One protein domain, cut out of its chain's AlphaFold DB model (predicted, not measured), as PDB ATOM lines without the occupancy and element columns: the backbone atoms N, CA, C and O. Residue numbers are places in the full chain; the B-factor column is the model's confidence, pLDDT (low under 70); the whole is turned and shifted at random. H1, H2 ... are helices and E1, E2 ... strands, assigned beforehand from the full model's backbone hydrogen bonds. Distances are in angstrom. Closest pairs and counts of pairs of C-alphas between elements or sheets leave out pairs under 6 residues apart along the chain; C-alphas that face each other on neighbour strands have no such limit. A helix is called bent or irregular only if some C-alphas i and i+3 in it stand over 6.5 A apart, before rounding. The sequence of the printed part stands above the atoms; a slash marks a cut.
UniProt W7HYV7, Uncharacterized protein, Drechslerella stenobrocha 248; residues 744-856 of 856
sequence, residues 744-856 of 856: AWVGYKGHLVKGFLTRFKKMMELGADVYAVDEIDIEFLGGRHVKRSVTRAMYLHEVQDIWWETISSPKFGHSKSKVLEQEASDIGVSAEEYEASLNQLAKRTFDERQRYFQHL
ATOM      1  N   ALA A 744     -15.359  20.513  34.123       86.75
ATOM      2  CA  ALA A 744     -14.354  19.461  33.985       86.75
ATOM      3  C   ALA A 744     -15.002  18.088  33.744       86.75
ATOM      4  O   ALA A 744     -14.543  17.341  32.879       86.75
ATOM      5  N   TRP A 745     -16.095  17.780  34.449       87.38
ATOM      6  CA  TRP A 745     -16.857  16.549  34.234       87.38
ATOM      7  C   TRP A 745     -17.484  16.490  32.847       87.38
ATOM      8  O   TRP A 745     -17.290  15.502  32.151       87.38
ATOM      9  N   VAL A 746     -18.175  17.541  32.406       86.56
ATOM     10  CA  VAL A 746     -18.797  17.591  31.075       86.56
ATOM     11  C   VAL A 746     -17.744  17.430  29.975       86.56
ATOM     12  O   VAL A 746     -17.967  16.687  29.020       86.56
ATOM     13  N   GLY A 747     -16.570  18.053  30.127       84.69
ATOM     14  CA  GLY A 747     -15.444  17.864  29.209       84.69
ATOM     15  C   GLY A 747     -14.930  16.420  29.181       84.69
ATOM     16  O   GLY A 747     -14.774  15.839  28.105       84.69
ATOM     17  N   TYR A 748     -14.711  15.819  30.355       83.75
ATOM     18  CA  TYR A 748     -14.251  14.433  30.487       83.75
ATOM     19  C   TYR A 748     -15.276  13.427  29.948       83.75
ATOM     20  O   TYR A 748     -14.953  12.577  29.119       83.75
ATOM     21  N   LYS A 749     -16.541  13.580  30.336       85.88
ATOM     22  CA  LYS A 749     -17.662  12.793  29.836       85.88
ATOM     23  C   LYS A 749     -17.807  12.925  28.326       85.88
ATOM     24  O   LYS A 749     -17.974  11.913  27.662       85.88
ATOM     25  N   GLY A 750     -17.697  14.129  27.763       84.31
ATOM     26  CA  GLY A 750     -17.728  14.340  26.313       84.31
ATOM     27  C   GLY A 750     -16.610  13.589  25.582       84.31
ATOM     28  O   GLY A 750     -16.842  13.014  24.517       84.31
ATOM     29  N   HIS A 751     -15.411  13.528  26.171       82.19
ATOM     30  CA  HIS A 751     -14.310  12.713  25.655       82.19
ATOM     31  C   HIS A 751     -14.631  11.211  25.700       82.19
ATOM     32  O   HIS A 751     -14.511  10.540  24.672       82.19
ATOM     33  N   LEU A 752     -15.094  10.709  26.849       80.31
ATOM     34  CA  LEU A 752     -15.512   9.315  27.030       80.31
ATOM     35  C   LEU A 752     -16.590   8.926  26.017       80.31
ATOM     36  O   LEU A 752     -16.422   8.001  25.227       80.31
ATOM     37  N   VAL A 753     -17.670   9.698  25.983       83.06
ATOM     38  CA  VAL A 753     -18.803   9.544  25.076       83.06
ATOM     39  C   VAL A 753     -18.366   9.483  23.617       83.06
ATOM     40  O   VAL A 753     -18.867   8.645  22.877       83.06
ATOM     41  N   LYS A 754     -17.437  10.339  23.173       81.19
ATOM     42  CA  LYS A 754     -16.971  10.333  21.779       81.19
ATOM     43  C   LYS A 754     -16.272   9.019  21.419       81.19
ATOM     44  O   LYS A 754     -16.462   8.518  20.312       81.19
ATOM     45  N   GLY A 755     -15.490   8.458  22.343       73.75
ATOM     46  CA  GLY A 755     -14.901   7.126  22.192       73.75
ATOM     47  C   GLY A 755     -15.961   6.020  22.213       73.75
ATOM     48  O   GLY A 755     -15.971   5.148  21.343       73.75
ATOM     49  N   PHE A 756     -16.901   6.095  23.160       77.00
ATOM     50  CA  PHE A 756     -17.953   5.096  23.335       77.00
ATOM     51  C   PHE A 756     -18.981   5.086  22.210       77.00
ATOM     52  O   PHE A 756     -19.423   4.011  21.836       77.00
ATOM     53  N   LEU A 757     -19.327   6.228  21.618       82.62
ATOM     54  CA  LEU A 757     -20.357   6.334  20.583       82.62
ATOM     55  C   LEU A 757     -20.043   5.468  19.359       82.62
ATOM     56  O   LEU A 757     -20.924   4.792  18.832       82.62
ATOM     57  N   THR A 758     -18.786   5.464  18.919       79.56
ATOM     58  CA  THR A 758     -18.339   4.620  17.804       79.56
ATOM     59  C   THR A 758     -18.513   3.139  18.144       79.56
ATOM     60  O   THR A 758     -19.051   2.381  17.338       79.56
ATOM     61  N   ARG A 759     -18.133   2.737  19.365       76.19
ATOM     62  CA  ARG A 759     -18.274   1.357  19.850       76.19
ATOM     63  C   ARG A 759     -19.728   0.950  20.004       76.19
ATOM     64  O   ARG A 759     -20.114  -0.135  19.592       76.19
ATOM     65  N   PHE A 760     -20.527   1.846  20.557       81.62
ATOM     66  CA  PHE A 760     -21.945   1.666  20.776       81.62
ATOM     67  C   PHE A 760     -22.669   1.411  19.452       81.62
ATOM     68  O   PHE A 760     -23.344   0.397  19.298       81.62
ATOM     69  N   LYS A 761     -22.429   2.268  18.449       85.31
ATOM     70  CA  LYS A 761     -22.929   2.076  17.082       85.31
ATOM     71  C   LYS A 761     -22.490   0.729  16.518       85.31
ATOM     72  O   LYS A 761     -23.323  -0.006  16.008       85.31
ATOM     73  N   LYS A 762     -21.213   0.367  16.654       80.38
ATOM     74  CA  LYS A 762     -20.700  -0.912  16.151       80.38
ATOM     75  C   LYS A 762     -21.348  -2.126  16.828       80.38
ATOM     76  O   LYS A 762     -21.760  -3.044  16.133       80.38
ATOM     77  N   MET A 763     -21.497  -2.126  18.152       84.75
ATOM     78  CA  MET A 763     -22.176  -3.198  18.891       84.75
ATOM     79  C   MET A 763     -23.637  -3.344  18.446       84.75
ATOM     80  O   MET A 763     -24.103  -4.456  18.210       84.75
ATOM     81  N   MET A 764     -24.333  -2.224  18.245       87.00
ATOM     82  CA  MET A 764     -25.688  -2.202  17.690       87.00
ATOM     83  C   MET A 764     -25.747  -2.780  16.269       87.00
ATOM     84  O   MET A 764     -26.635  -3.572  15.965       87.00
ATOM     85  N   GLU A 765     -24.781  -2.453  15.402       85.94
ATOM     86  CA  GLU A 765     -24.684  -3.018  14.041       85.94
ATOM     87  C   GLU A 765     -24.509  -4.534  14.048       85.94
ATOM     88  O   GLU A 765     -24.971  -5.217  13.137       85.94
ATOM     89  N   LEU A 766     -23.843  -5.045  15.077       83.25
ATOM     90  CA  LEU A 766     -23.606  -6.467  15.280       83.25
ATOM     91  C   LEU A 766     -24.786  -7.174  15.963       83.25
ATOM     92  O   LEU A 766     -24.740  -8.383  16.161       83.25
ATOM     93  N   GLY A 767     -25.859  -6.446  16.285       87.56
ATOM     94  CA  GLY A 767     -27.079  -7.007  16.855       87.56
ATOM     95  C   GLY A 767     -27.072  -7.101  18.377       87.56
ATOM     96  O   GLY A 767     -27.749  -7.986  18.912       87.56
ATOM     97  N   ALA A 768     -26.332  -6.221  19.062       89.56
ATOM     98  CA  ALA A 768     -26.481  -6.017  20.500       89.56
ATOM     99  C   ALA A 768     -27.946  -5.739  20.860       89.56
ATOM    100  O   ALA A 768     -28.674  -5.072  20.124       89.56
ATOM    101  N   ASP A 769     -28.376  -6.275  21.996       89.94
ATOM    102  CA  ASP A 769     -29.770  -6.200  22.406       89.94
ATOM    103  C   ASP A 769     -30.081  -4.882  23.124       89.94
ATOM    104  O   ASP A 769     -29.642  -4.647  24.251       89.94
ATOM    105  N   VAL A 770     -30.857  -4.041  22.443       90.25
ATOM    106  CA  VAL A 770     -31.381  -2.752  22.916       90.25
ATOM    107  C   VAL A 770     -32.310  -2.905  24.115       90.25
ATOM    108  O   VAL A 770     -32.357  -2.015  24.957       90.25
ATOM    109  N   TYR A 771     -33.026  -4.026  24.187       90.81
ATOM    110  CA  TYR A 771     -34.029  -4.311  25.210       90.81
ATOM    111  C   TYR A 771     -33.460  -5.153  26.348       90.81
ATOM    112  O   TYR A 771     -34.210  -5.697  27.157       90.81
ATOM    113  N   ALA A 772     -32.133  -5.288  26.413       89.56
ATOM    114  CA  ALA A 772     -31.501  -5.990  27.507       89.56
ATOM    115  C   ALA A 772     -31.910  -5.361  28.843       89.56
ATOM    116  O   ALA A 772     -31.904  -4.134  28.987       89.56
ATOM    117  N   VAL A 773     -32.195  -6.219  29.815       89.44
ATOM    118  CA  VAL A 773     -32.486  -5.853  31.198       89.44
ATOM    119  C   VAL A 773     -31.545  -6.619  32.115       89.44
ATOM    120  O   VAL A 773     -31.292  -7.790  31.861       89.44
ATOM    121  N   ASP A 774     -31.035  -5.965  33.152       84.31
ATOM    122  CA  ASP A 774     -30.195  -6.583  34.173       84.31
ATOM    123  C   ASP A 774     -30.925  -6.723  35.521       84.31
ATOM    124  O   ASP A 774     -31.978  -6.120  35.767       84.31
ATOM    125  N   GLU A 775     -30.375  -7.564  36.393       80.19
ATOM    126  CA  GLU A 775     -30.893  -7.879  37.726       80.19
ATOM    127  C   GLU A 775     -30.152  -7.129  38.852       80.19
ATOM    128  O   GLU A 775     -30.397  -7.391  40.032       80.19
ATOM    129  N   ILE A 776     -29.244  -6.189  38.532       65.31
ATOM    130  CA  ILE A 776     -28.456  -5.481  39.557       65.31
ATOM    131  C   ILE A 776     -29.327  -4.539  40.371       65.31
ATOM    132  O   ILE A 776     -29.206  -4.510  41.597       65.31
ATOM    133  N   ASP A 777     -30.192  -3.785  39.710       59.12
ATOM    134  CA  ASP A 777     -30.919  -2.696  40.348       59.12
ATOM    135  C   ASP A 777     -32.411  -2.946  40.254       59.12
ATOM    136  O   ASP A 777     -33.076  -2.547  39.300       59.12
ATOM    137  N   ILE A 778     -32.935  -3.611  41.281       57.72
ATOM    138  CA  ILE A 778     -34.367  -3.782  41.438       57.72
ATOM    139  C   ILE A 778     -34.935  -2.545  42.137       57.72
ATOM    140  O   ILE A 778     -35.096  -2.510  43.359       57.72
ATOM    141  N   GLU A 779     -35.242  -1.507  41.366       57.75
ATOM    142  CA  GLU A 779     -35.898  -0.325  41.920       57.75
ATOM    143  C   GLU A 779     -37.388  -0.565  42.163       57.75
ATOM    144  O   GLU A 779     -38.071  -1.251  41.402       57.75
ATOM    145  N   PHE A 780     -37.897   0.037  43.238       48.59
ATOM    146  CA  PHE A 780     -39.296  -0.060  43.631       48.59
ATOM    147  C   PHE A 780     -40.092   1.108  43.034       48.59
ATOM    148  O   PHE A 780     -40.274   2.153  43.663       48.59
ATOM    149  N   LEU A 781     -40.565   0.949  41.799       61.16
ATOM    150  CA  LEU A 781     -41.466   1.908  41.154       61.16
ATOM    151  C   LEU A 781     -42.914   1.495  41.435       61.16
ATOM    152  O   LEU A 781     -43.382   0.453  40.982       61.16
ATOM    153  N   GLY A 782     -43.624   2.293  42.237       60.69
ATOM    154  CA  GLY A 782     -45.065   2.119  42.463       60.69
ATOM    155  C   GLY A 782     -45.482   0.783  43.093       60.69
ATOM    156  O   GLY A 782     -46.600   0.335  42.853       60.69
ATOM    157  N   GLY A 783     -44.615   0.123  43.870       61.12
ATOM    158  CA  GLY A 783     -44.926  -1.200  44.430       61.12
ATOM    159  C   GLY A 783     -44.272  -2.379  43.711       61.12
ATOM    160  O   GLY A 783     -44.437  -3.512  44.158       61.12
ATOM    161  N   ARG A 784     -43.588  -2.141  42.583       63.41
ATOM    162  CA  ARG A 784     -43.064  -3.196  41.710       63.41
ATOM    163  C   ARG A 784     -41.556  -3.117  41.571       63.41
ATOM    164  O   ARG A 784     -40.982  -2.037  41.482       63.41
ATOM    165  N   HIS A 785     -40.961  -4.297  41.522       67.06
ATOM    166  CA  HIS A 785     -39.559  -4.534  41.238       67.06
ATOM    167  C   HIS A 785     -39.299  -4.343  39.738       67.06
ATOM    168  O   HIS A 785     -39.783  -5.128  38.926       67.06
ATOM    169  N   VAL A 786     -38.575  -3.283  39.376       72.00
ATOM    170  CA  VAL A 786     -38.233  -2.964  37.984       72.00
ATOM    171  C   VAL A 786     -36.775  -3.318  37.727       72.00
ATOM    172  O   VAL A 786     -35.899  -2.806  38.415       72.00
ATOM    173  N   LYS A 787     -36.535  -4.178  36.731       82.06
ATOM    174  CA  LYS A 787     -35.194  -4.483  36.210       82.06
ATOM    175  C   LYS A 787     -34.599  -3.259  35.505       82.06
ATOM    176  O   LYS A 787     -35.337  -2.448  34.936       82.06
ATOM    177  N   ARG A 788     -33.272  -3.115  35.501       83.81
ATOM    178  CA  ARG A 788     -32.602  -1.983  34.842       83.81
ATOM    179  C   ARG A 788     -32.416  -2.289  33.358       83.81
ATOM    180  O   ARG A 788     -31.695  -3.212  33.016       83.81
ATOM    181  N   SER A 789     -33.075  -1.531  32.482       90.88
ATOM    182  CA  SER A 789     -32.872  -1.611  31.029       90.88
ATOM    183  C   SER A 789     -31.634  -0.829  30.575       90.88
ATOM    184  O   SER A 789     -31.168   0.080  31.273       90.88
ATOM    185  N   VAL A 790     -31.155  -1.092  29.352       89.44
ATOM    186  CA  VAL A 790     -30.105  -0.273  28.710       89.44
ATOM    187  C   VAL A 790     -30.534   1.193  28.629       89.44
ATOM    188  O   VAL A 790     -29.743   2.082  28.942       89.44
ATOM    189  N   THR A 791     -31.795   1.463  28.271       92.38
ATOM    190  CA  THR A 791     -32.355   2.822  28.262       92.38
ATOM    191  C   THR A 791     -32.243   3.461  29.640       92.38
ATOM    192  O   THR A 791     -31.766   4.588  29.763       92.38
ATOM    193  N   ARG A 792     -32.613   2.744  30.703       90.50
ATOM    194  CA  ARG A 792     -32.481   3.251  32.068       90.50
ATOM    195  C   ARG A 792     -31.027   3.557  32.433       90.50
ATOM    196  O   ARG A 792     -30.764   4.631  32.972       90.50
ATOM    197  N   ALA A 793     -30.092   2.668  32.098       89.56
ATOM    198  CA  ALA A 793     -28.664   2.902  32.305       89.56
ATOM    199  C   ALA A 793     -28.181   4.162  31.558       89.56
ATOM    200  O   ALA A 793     -27.442   4.971  32.117       89.56
ATOM    201  N   MET A 794     -28.662   4.413  30.336       91.50
ATOM    202  CA  MET A 794     -28.340   5.639  29.591       91.50
ATOM    203  C   MET A 794     -28.771   6.914  30.327       91.50
ATOM    204  O   MET A 794     -28.023   7.891  30.331       91.50
ATOM    205  N   TYR A 795     -29.944   6.912  30.969       92.50
ATOM    206  CA  TYR A 795     -30.404   8.038  31.792       92.50
ATOM    207  C   TYR A 795     -29.610   8.172  33.093       92.50
ATOM    208  O   TYR A 795     -29.282   9.290  33.485       92.50
ATOM    209  N   LEU A 796     -29.253   7.051  33.730       88.94
ATOM    210  CA  LEU A 796     -28.411   7.043  34.929       88.94
ATOM    211  C   LEU A 796     -27.043   7.685  34.659       88.94
ATOM    212  O   LEU A 796     -26.548   8.454  35.471       88.94
ATOM    213  N   HIS A 797     -26.453   7.427  33.492       88.25
ATOM    214  CA  HIS A 797     -25.186   8.035  33.079       88.25
ATOM    215  C   HIS A 797     -25.366   9.392  32.363       88.25
ATOM    216  O   HIS A 797     -24.399   9.970  31.857       88.25
ATOM    217  N   GLU A 798     -26.597   9.921  32.322       89.81
ATOM    218  CA  GLU A 798     -27.041  11.152  31.648       89.81
ATOM    219  C   GLU A 798     -26.573  11.261  30.173       89.81
ATOM    220  O   GLU A 798     -26.135  12.321  29.713       89.81
ATOM    221  N   VAL A 799     -26.556  10.154  29.432       90.12
ATOM    222  CA  VAL A 799     -26.171  10.081  28.004       90.12
ATOM    223  C   VAL A 799     -27.362   9.758  27.095       90.12
ATOM    224  O   VAL A 799     -27.193   9.354  25.944       90.12
ATOM    225  N   GLN A 800     -28.583   9.968  27.589       92.25
ATOM    226  CA  GLN A 800     -29.828   9.647  26.893       92.25
ATOM    227  C   GLN A 800     -29.979  10.326  25.523       92.25
ATOM    228  O   GLN A 800     -30.535   9.725  24.608       92.25
ATOM    229  N   ASP A 801     -29.459  11.539  25.326       89.44
ATOM    230  CA  ASP A 801     -29.586  12.239  24.037       89.44
ATOM    231  C   ASP A 801     -28.877  11.465  22.917       89.44
ATOM    232  O   ASP A 801     -29.377  11.324  21.802       89.44
ATOM    233  N   ILE A 802     -27.732  10.882  23.261       86.75
ATOM    234  CA  ILE A 802     -26.878  10.110  22.361       86.75
ATOM    235  C   ILE A 802     -27.472   8.735  22.109       86.75
ATOM    236  O   ILE A 802     -27.390   8.219  20.992       86.75
ATOM    237  N   TRP A 803     -28.096   8.156  23.136       90.06
ATOM    238  CA  TRP A 803     -28.881   6.938  23.001       90.06
ATOM    239  C   TRP A 803     -29.971   7.116  21.947       90.06
ATOM    240  O   TRP A 803     -29.995   6.383  20.956       90.06
ATOM    241  N   TRP A 804     -30.799   8.152  22.101       92.19
ATOM    242  CA  TRP A 804     -31.906   8.420  21.192       92.19
ATOM    243  C   TRP A 804     -31.444   8.784  19.783       92.19
ATOM    244  O   TRP A 804     -32.014   8.263  18.824       92.19
ATOM    245  N   GLU A 805     -30.397   9.601  19.635       89.69
ATOM    246  CA  GLU A 805     -29.792   9.893  18.329       89.69
ATOM    247  C   GLU A 805     -29.308   8.609  17.644       89.69
ATOM    248  O   GLU A 805     -29.525   8.403  16.448       89.69
ATOM    249  N   THR A 806     -28.672   7.718  18.408       88.19
ATOM    250  CA  THR A 806     -28.064   6.514  17.853       88.19
ATOM    251  C   THR A 806     -29.111   5.513  17.403       88.19
ATOM    252  O   THR A 806     -29.071   5.099  16.247       88.19
ATOM    253  N   ILE A 807     -30.061   5.137  18.260       90.25
ATOM    254  CA  ILE A 807     -31.035   4.091  17.915       90.25
ATOM    255  C   ILE A 807     -32.046   4.543  16.865       90.25
ATOM    256  O   ILE A 807     -32.513   3.713  16.087       90.25
ATOM    257  N   SER A 808     -32.324   5.852  16.805       87.94
ATOM    258  CA  SER A 808     -33.202   6.454  15.795       87.94
ATOM    259  C   SER A 808     -32.543   6.543  14.419       87.94
ATOM    260  O   SER A 808     -33.186   6.957  13.452       87.94
ATOM    261  N   SER A 809     -31.265   6.166  14.299       88.12
ATOM    262  CA  SER A 809     -30.613   6.054  13.002       88.12
ATOM    263  C   SER A 809     -31.398   5.085  12.105       88.12
ATOM    264  O   SER A 809     -31.718   3.973  12.541       88.12
ATOM    265  N   PRO A 810     -31.629   5.429  10.821       85.75
ATOM    266  CA  PRO A 810     -32.289   4.540   9.862       85.75
ATOM    267  C   PRO A 810     -31.642   3.152   9.759       85.75
ATOM    268  O   PRO A 810     -32.287   2.204   9.326       85.75
ATOM    269  N   LYS A 811     -30.369   3.034  10.160       88.44
ATOM    270  CA  LYS A 811     -29.603   1.788  10.155       88.44
ATOM    271  C   LYS A 811     -30.103   0.754  11.172       88.44
ATOM    272  O   LYS A 811     -29.970  -0.434  10.903       88.44
ATOM    273  N   PHE A 812     -30.656   1.181  12.311       88.19
ATOM    274  CA  PHE A 812     -31.056   0.273  13.398       88.19
ATOM    275  C   PHE A 812     -32.572   0.093  13.510       88.19
ATOM    276  O   PHE A 812     -33.024  -0.914  14.039       88.19
ATOM    277  N   GLY A 813     -33.365   1.032  12.986       85.25
ATOM    278  CA  GLY A 813     -34.818   0.862  12.869       85.25
ATOM    279  C   GLY A 813     -35.584   0.875  14.198       85.25
ATOM    280  O   GLY A 813     -36.740   0.448  14.238       85.25
ATOM    281  N   HIS A 814     -34.978   1.371  15.277       90.88
ATOM    282  CA  HIS A 814     -35.665   1.594  16.547       90.88
ATOM    283  C   HIS A 814     -36.174   3.037  16.605       90.88
ATOM    284  O   HIS A 814     -35.513   3.962  16.144       90.88
ATOM    285  N   SER A 815     -37.355   3.249  17.182       93.06
ATOM    286  CA  SER A 815     -37.849   4.589  17.500       93.06
ATOM    287  C   SER A 815     -37.929   4.753  19.010       93.06
ATOM    288  O   SER A 815     -38.231   3.794  19.724       93.06
ATOM    289  N   LYS A 816     -37.696   5.977  19.497       94.56
ATOM    290  CA  LYS A 816     -37.844   6.311  20.920       94.56
ATOM    291  C   LYS A 816     -39.211   5.875  21.464       94.56
ATOM    292  O   LYS A 816     -39.257   5.212  22.491       94.56
ATOM    293  N   SER A 817     -40.293   6.178  20.737       94.12
ATOM    294  CA  SER A 817     -41.668   5.791  21.110       94.12
ATOM    295  C   SER A 817     -41.788   4.283  21.312       94.12
ATOM    296  O   SER A 817     -42.193   3.837  22.374       94.12
ATOM    297  N   LYS A 818     -41.320   3.488  20.340       94.31
ATOM    298  CA  LYS A 818     -41.425   2.026  20.390       94.31
ATOM    299  C   LYS A 818     -40.610   1.415  21.530       94.31
ATOM    300  O   LYS A 818     -41.036   0.427  22.116       94.31
ATOM    301  N   VAL A 819     -39.427   1.962  21.819       94.06
ATOM    302  CA  VAL A 819     -38.594   1.477  22.932       94.06
ATOM    303  C   VAL A 819     -39.252   1.786  24.273       94.06
ATOM    304  O   VAL A 819     -39.392   0.884  25.091       94.06
ATOM    305  N   LEU A 820     -39.725   3.020  24.462       94.31
ATOM    306  CA  LEU A 820     -40.421   3.417  25.685       94.31
ATOM    307  C   LEU A 820     -41.730   2.650  25.884       94.31
ATOM    308  O   LEU A 820     -41.999   2.223  26.996       94.31
ATOM    309  N   GLU A 821     -42.522   2.441  24.829       94.25
ATOM    310  CA  GLU A 821     -43.765   1.659  24.886       94.25
ATOM    311  C   GLU A 821     -43.509   0.209  25.304       94.25
ATOM    312  O   GLU A 821     -44.226  -0.314  26.156       94.25
ATOM    313  N   GLN A 822     -42.476  -0.427  24.742       93.62
ATOM    314  CA  GLN A 822     -42.120  -1.801  25.088       93.62
ATOM    315  C   GLN A 822     -41.656  -1.903  26.545       93.62
ATOM    316  O   GLN A 822     -42.226  -2.671  27.314       93.62
ATOM    317  N   GLU A 823     -40.670  -1.094  26.942       92.44
ATOM    318  CA  GLU A 823     -40.131  -1.134  28.306       92.44
ATOM    319  C   GLU A 823     -41.192  -0.746  29.353       92.44
ATOM    320  O   GLU A 823     -41.252  -1.348  30.425       92.44
ATOM    321  N   ALA A 824     -42.074   0.210  29.039       90.31
ATOM    322  CA  ALA A 824     -43.189   0.588  29.906       90.31
ATOM    323  C   ALA A 824     -44.239  -0.529  30.025       90.31
ATOM    324  O   ALA A 824     -44.736  -0.789  31.124       90.31
ATOM    325  N   SER A 825     -44.539  -1.226  28.924       91.19
ATOM    326  CA  SER A 825     -45.420  -2.399  28.922       91.19
ATOM    327  C   SER A 825     -44.868  -3.517  29.808       91.19
ATOM    328  O   SER A 825     -45.621  -4.097  30.590       91.19
ATOM    329  N   ASP A 826     -43.559  -3.778  29.748       87.06
ATOM    330  CA  ASP A 826     -42.907  -4.852  30.510       87.06
ATOM    331  C   ASP A 826     -42.992  -4.636  32.034       87.06
ATOM    332  O   ASP A 826     -43.069  -5.595  32.803       87.06
ATOM    333  N   ILE A 827     -43.058  -3.378  32.485       86.19
ATOM    334  CA  ILE A 827     -43.234  -3.017  33.906       86.19
ATOM    335  C   ILE A 827     -44.692  -2.664  34.267       86.19
ATOM    336  O   ILE A 827     -45.043  -2.495  35.444       86.19
ATOM    337  N   GLY A 828     -45.566  -2.599  33.260       87.38
ATOM    338  CA  GLY A 828     -46.993  -2.323  33.376       87.38
ATOM    339  C   GLY A 828     -47.329  -0.890  33.795       87.38
ATOM    340  O   GLY A 828     -48.176  -0.722  34.675       87.38
ATOM    341  N   VAL A 829     -46.671   0.107  33.193       90.00
ATOM    342  CA  VAL A 829     -46.960   1.554  33.328       90.00
ATOM    343  C   VAL A 829     -47.160   2.197  31.947       90.00
ATOM    344  O   VAL A 829     -46.911   1.551  30.928       90.00
ATOM    345  N   SER A 830     -47.615   3.454  31.878       93.38
ATOM    346  CA  SER A 830     -47.697   4.161  30.587       93.38
ATOM    347  C   SER A 830     -46.312   4.605  30.090       93.38
ATOM    348  O   SER A 830     -45.396   4.833  30.883       93.38
ATOM    349  N   ALA A 831     -46.145   4.772  28.774       93.62
ATOM    350  CA  ALA A 831     -44.886   5.261  28.203       93.62
ATOM    351  C   ALA A 831     -44.519   6.663  28.735       93.62
ATOM    352  O   ALA A 831     -43.348   6.932  29.007       93.62
ATOM    353  N   GLU A 832     -45.511   7.534  28.952       94.75
ATOM    354  CA  GLU A 832     -45.319   8.869  29.532       94.75
ATOM    355  C   GLU A 832     -44.889   8.807  31.001       94.75
ATOM    356  O   GLU A 832     -43.998   9.553  31.417       94.75
ATOM    357  N   GLU A 833     -45.494   7.917  31.793       91.00
ATOM    358  CA  GLU A 833     -45.112   7.692  33.191       91.00
ATOM    359  C   GLU A 833     -43.683   7.146  33.287       91.00
ATOM    360  O   GLU A 833     -42.888   7.611  34.112       91.00
ATOM    361  N   TYR A 834     -43.332   6.201  32.408       92.12
ATOM    362  CA  TYR A 834     -41.989   5.644  32.353       92.12
ATOM    363  C   TYR A 834     -40.956   6.704  31.970       92.12
ATOM    364  O   TYR A 834     -39.966   6.884  32.683       92.12
ATOM    365  N   GLU A 835     -41.206   7.479  30.913       94.56
ATOM    366  CA  GLU A 835     -40.317   8.564  30.494       94.56
ATOM    367  C   GLU A 835     -40.165   9.639  31.583       94.56
ATOM    368  O   GLU A 835     -39.055  10.121  31.835       94.56
ATOM    369  N   ALA A 836     -41.244   9.999  32.283       92.31
ATOM    370  CA  ALA A 836     -41.177  10.920  33.414       92.31
ATOM    371  C   ALA A 836     -40.270  10.379  34.535       92.31
ATOM    372  O   ALA A 836     -39.464  11.130  35.094       92.31
ATOM    373  N   SER A 837     -40.346   9.074  34.822       90.69
ATOM    374  CA  SER A 837     -39.484   8.416  35.809       90.69
ATOM    375  C   SER A 837     -38.004   8.423  35.399       90.69
ATOM    376  O   SER A 837     -37.138   8.721  36.225       90.69
ATOM    377  N   LEU A 838     -37.705   8.187  34.116       92.44
ATOM    378  CA  LEU A 838     -36.348   8.231  33.566       92.44
ATOM    379  C   LEU A 838     -35.756   9.644  33.644       92.44
ATOM    380  O   LEU A 838     -34.623   9.828  34.087       92.44
ATOM    381  N   ASN A 839     -36.541  10.667  33.302       93.56
ATOM    382  CA  ASN A 839     -36.126  12.063  33.446       93.56
ATOM    383  C   ASN A 839     -35.864  12.439  34.913       93.56
ATOM    384  O   ASN A 839     -34.918  13.170  35.216       93.56
ATOM    385  N   GLN A 840     -36.680  11.927  35.841       91.38
ATOM    386  CA  GLN A 840     -36.457  12.134  37.267       91.38
ATOM    387  C   GLN A 840     -35.166  11.457  37.748       91.38
ATOM    388  O   GLN A 840     -34.464  12.048  38.567       91.38
ATOM    389  N   LEU A 841     -34.838  10.264  37.236       89.88
ATOM    390  CA  LEU A 841     -33.578   9.575  37.525       89.88
ATOM    391  C   LEU A 841     -32.377  10.426  37.104       89.88
ATOM    392  O   LEU A 841     -31.556  10.764  37.952       89.88
ATOM    393  N   ALA A 842     -32.322  10.844  35.836       89.94
ATOM    394  CA  ALA A 842     -31.227  11.672  35.327       89.94
ATOM    395  C   ALA A 842     -31.067  12.970  36.140       89.94
ATOM    396  O   ALA A 842     -29.953  13.369  36.477       89.94
ATOM    397  N   LYS A 843     -32.184  13.598  36.535       92.25
ATOM    398  CA  LYS A 843     -32.165  14.781  37.403       92.25
ATOM    399  C   LYS A 843     -31.579  14.492  38.788       92.25
ATOM    400  O   LYS A 843     -30.799  15.297  39.286       92.25
ATOM    401  N   ARG A 844     -31.935  13.368  39.419       90.56
ATOM    402  CA  ARG A 844     -31.367  12.985  40.725       90.56
ATOM    403  C   ARG A 844     -29.861  12.777  40.626       90.56
ATOM    404  O   ARG A 844     -29.138  13.331  41.448       90.56
ATOM    405  N   THR A 845     -29.394  12.061  39.604       88.25
ATOM    406  CA  THR A 845     -27.959  11.837  39.387       88.25
ATOM    407  C   THR A 845     -27.207  13.148  39.155       88.25
ATOM    408  O   THR A 845     -26.134  13.364  39.724       88.25
ATOM    409  N   PHE A 846     -27.789  14.062  38.374       89.12
ATOM    410  CA  PHE A 846     -27.265  15.415  38.201       89.12
ATOM    411  C   PHE A 846     -27.151  16.155  39.545       89.12
ATOM    412  O   PHE A 846     -26.084  16.671  39.879       89.12
ATOM    413  N   ASP A 847     -28.229  16.181  40.334       90.12
ATOM    414  CA  ASP A 847     -28.293  16.891  41.616       90.12
ATOM    415  C   ASP A 847     -27.295  16.321  42.644       90.12
ATOM    416  O   ASP A 847     -26.649  17.078  43.371       90.12
ATOM    417  N   GLU A 848     -27.133  14.996  42.703       88.50
ATOM    418  CA  GLU A 848     -26.146  14.326  43.563       88.50
ATOM    419  C   GLU A 848     -24.715  14.715  43.197       88.50
ATOM    420  O   GLU A 848     -23.925  15.078  44.076       88.50
ATOM    421  N   ARG A 849     -24.397  14.735  41.897       89.31
ATOM    422  CA  ARG A 849     -23.104  15.225  41.418       89.31
ATOM    423  C   ARG A 849     -22.898  16.704  41.759       89.31
ATOM    424  O   ARG A 849     -21.815  17.069  42.216       89.31
ATOM    425  N   GLN A 850     -23.912  17.559  41.588       87.19
ATOM    426  CA  GLN A 850     -23.797  18.979  41.951       87.19
ATOM    427  C   GLN A 850     -23.504  19.168  43.440       87.19
ATOM    428  O   GLN A 850     -22.644  19.975  43.791       87.19
ATOM    429  N   ARG A 851     -24.170  18.411  44.322       88.25
ATOM    430  CA  ARG A 851     -23.874  18.443  45.764       88.25
ATOM    431  C   ARG A 851     -22.428  18.058  46.038       88.25
ATOM    432  O   ARG A 851     -21.767  18.722  46.828       88.25
ATOM    433  N   TYR A 852     -21.916  17.032  45.361       86.00
ATOM    434  CA  TYR A 852     -20.517  16.640  45.498       86.00
ATOM    435  C   TYR A 852     -19.557  17.774  45.109       86.00
ATOM    436  O   TYR A 852     -18.647  18.088  45.872       86.00
ATOM    437  N   PHE A 853     -19.795  18.457  43.985       85.81
ATOM    438  CA  PHE A 853     -18.975  19.609  43.589       85.81
ATOM    439  C   PHE A 853     -19.085  20.808  44.528       85.81
ATOM    440  O   PHE A 853     -18.139  21.577  44.623       85.81
ATOM    441  N   GLN A 854     -20.206  20.977  45.229       86.75
ATOM    442  CA  GLN A 854     -20.352  22.020  46.249       86.75
ATOM    443  C   GLN A 854     -19.563  21.715  47.533       86.75
ATOM    444  O   GLN A 854     -19.329  22.625  48.328       86.75
ATOM    445  N   HIS A 855     -19.185  20.453  47.755       82.94
ATOM    446  CA  HIS A 855     -18.442  20.003  48.934       82.94
ATOM    447  C   HIS A 855     -16.925  19.857  48.710       82.94
ATOM    448  O   HIS A 855     -16.200  19.683  49.693       82.94
ATOM    449  N   LEU A 856     -16.455  19.920  47.458       76.69
ATOM    450  CA  LEU A 856     -15.035  20.005  47.080       76.69
ATOM    451  C   LEU A 856     -14.530  21.450  47.129       76.69
ATOM    452  O   LEU A 856     -13.344  21.624  47.497       76.69
TER     453      LEU A 856
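What this domain is: This is residues 744 to 856 of the 856 residues of an uncharacterized protein of Drechslerella stenobrocha 248 (UniProt W7HYV7). A bent two-stranded hairpin, E1 and E2, leads directly into a short helix, H2, in the middle of a mostly helical domain. H2 packs on the long helix H5 and folds back into H3, and the long helix H1 runs beside H3 the same way, close to it but not clearly touching; H4 crosses the beginning of H5, and residues 850 to 856, of which 850 to 855 belong to H5, stick out. The printed part has 113 residues with five named helices and two named strands, in the order H1, E1, E2, H2, H3, H4, H5; the sheet, E1 - E2, is antiparallel. The whole is compact, with a radius of gyration of the C-alphas of 15.0 A and spans of 41 by 38 by 23 A.

How they stand to each other: E1, residues 773 to 781, and E2, residues 784 to 789, form an antiparallel hairpin, their directions at 140 degrees; N 774 and O 788 are 2.8 A apart, and N 786 and O 779 are 2.9 A apart, both within hydrogen-bond range. E1 bends by 99 degrees at residue 776. A tight link with no residue between joins E2 to H2, residues 790 to 796. H2 touches H5, residues 831 to 855, through residues 838 to 845 of H5 alone; the closest C-alphas, of Tyr 795 and Ala 842, are 5.1 A apart, and the helices run the same way at a tilt of 38 degrees, only just steep. H2 and H3, residues 800 to 807, touch as a helical hairpin, opposite ways at a shallow tilt of 23 degrees, with the closest C-alphas, of Met 794 and Gln 800, 5.1 A apart. H1, residues 744 to 765, is close to but not clearly touching H3: the closest C-alphas, of Lys 761 and Thr 806, are 6.8 A apart. H4, residues 816 to 827, touches H5 through residues 831 to 835 of H5 alone, about perpendicular at 86 degrees; the closest C-alphas, of Glu 821 and Ala 831, are 5.0 A apart. The closest C-alphas of E2 and H4, of Val 786 and Ile 827, are 6.5 A apart. H1 and H5 are apart. Every O i to N i+4 pair is within hydrogen-bond range in H2, H3, H4 and H5, and 16 of 18 are in H1.

Where its parts are: H1 begins at C-alpha 744, at (-14.354, 19.461, 33.985), and is 31.8 A long, with a kink of 35 degrees near residue 755. E1 is 15.5 A long, E2 14.8 A and H4 16.9 A. H2 begins at C-alpha 790, at (-30.105, -0.273, 28.710), and is 9.8 A long; H3 is 10.6 A long. H5, 36.7 A long, ends at C-alpha 855, at (-18.442, 20.003, 48.934).

The domain as a whole: The two C-alphas farthest apart, those of Lys 811 and His 855, are 44.3 A apart. The printed part has no cut and no long link, and it ends at residue 856, the chain's last residue. The mean pLDDT of the printed part is 85.5; residues 776 to 785, of which 776 to 781 belong to E1 and 784 to 785 to E2, are under 70.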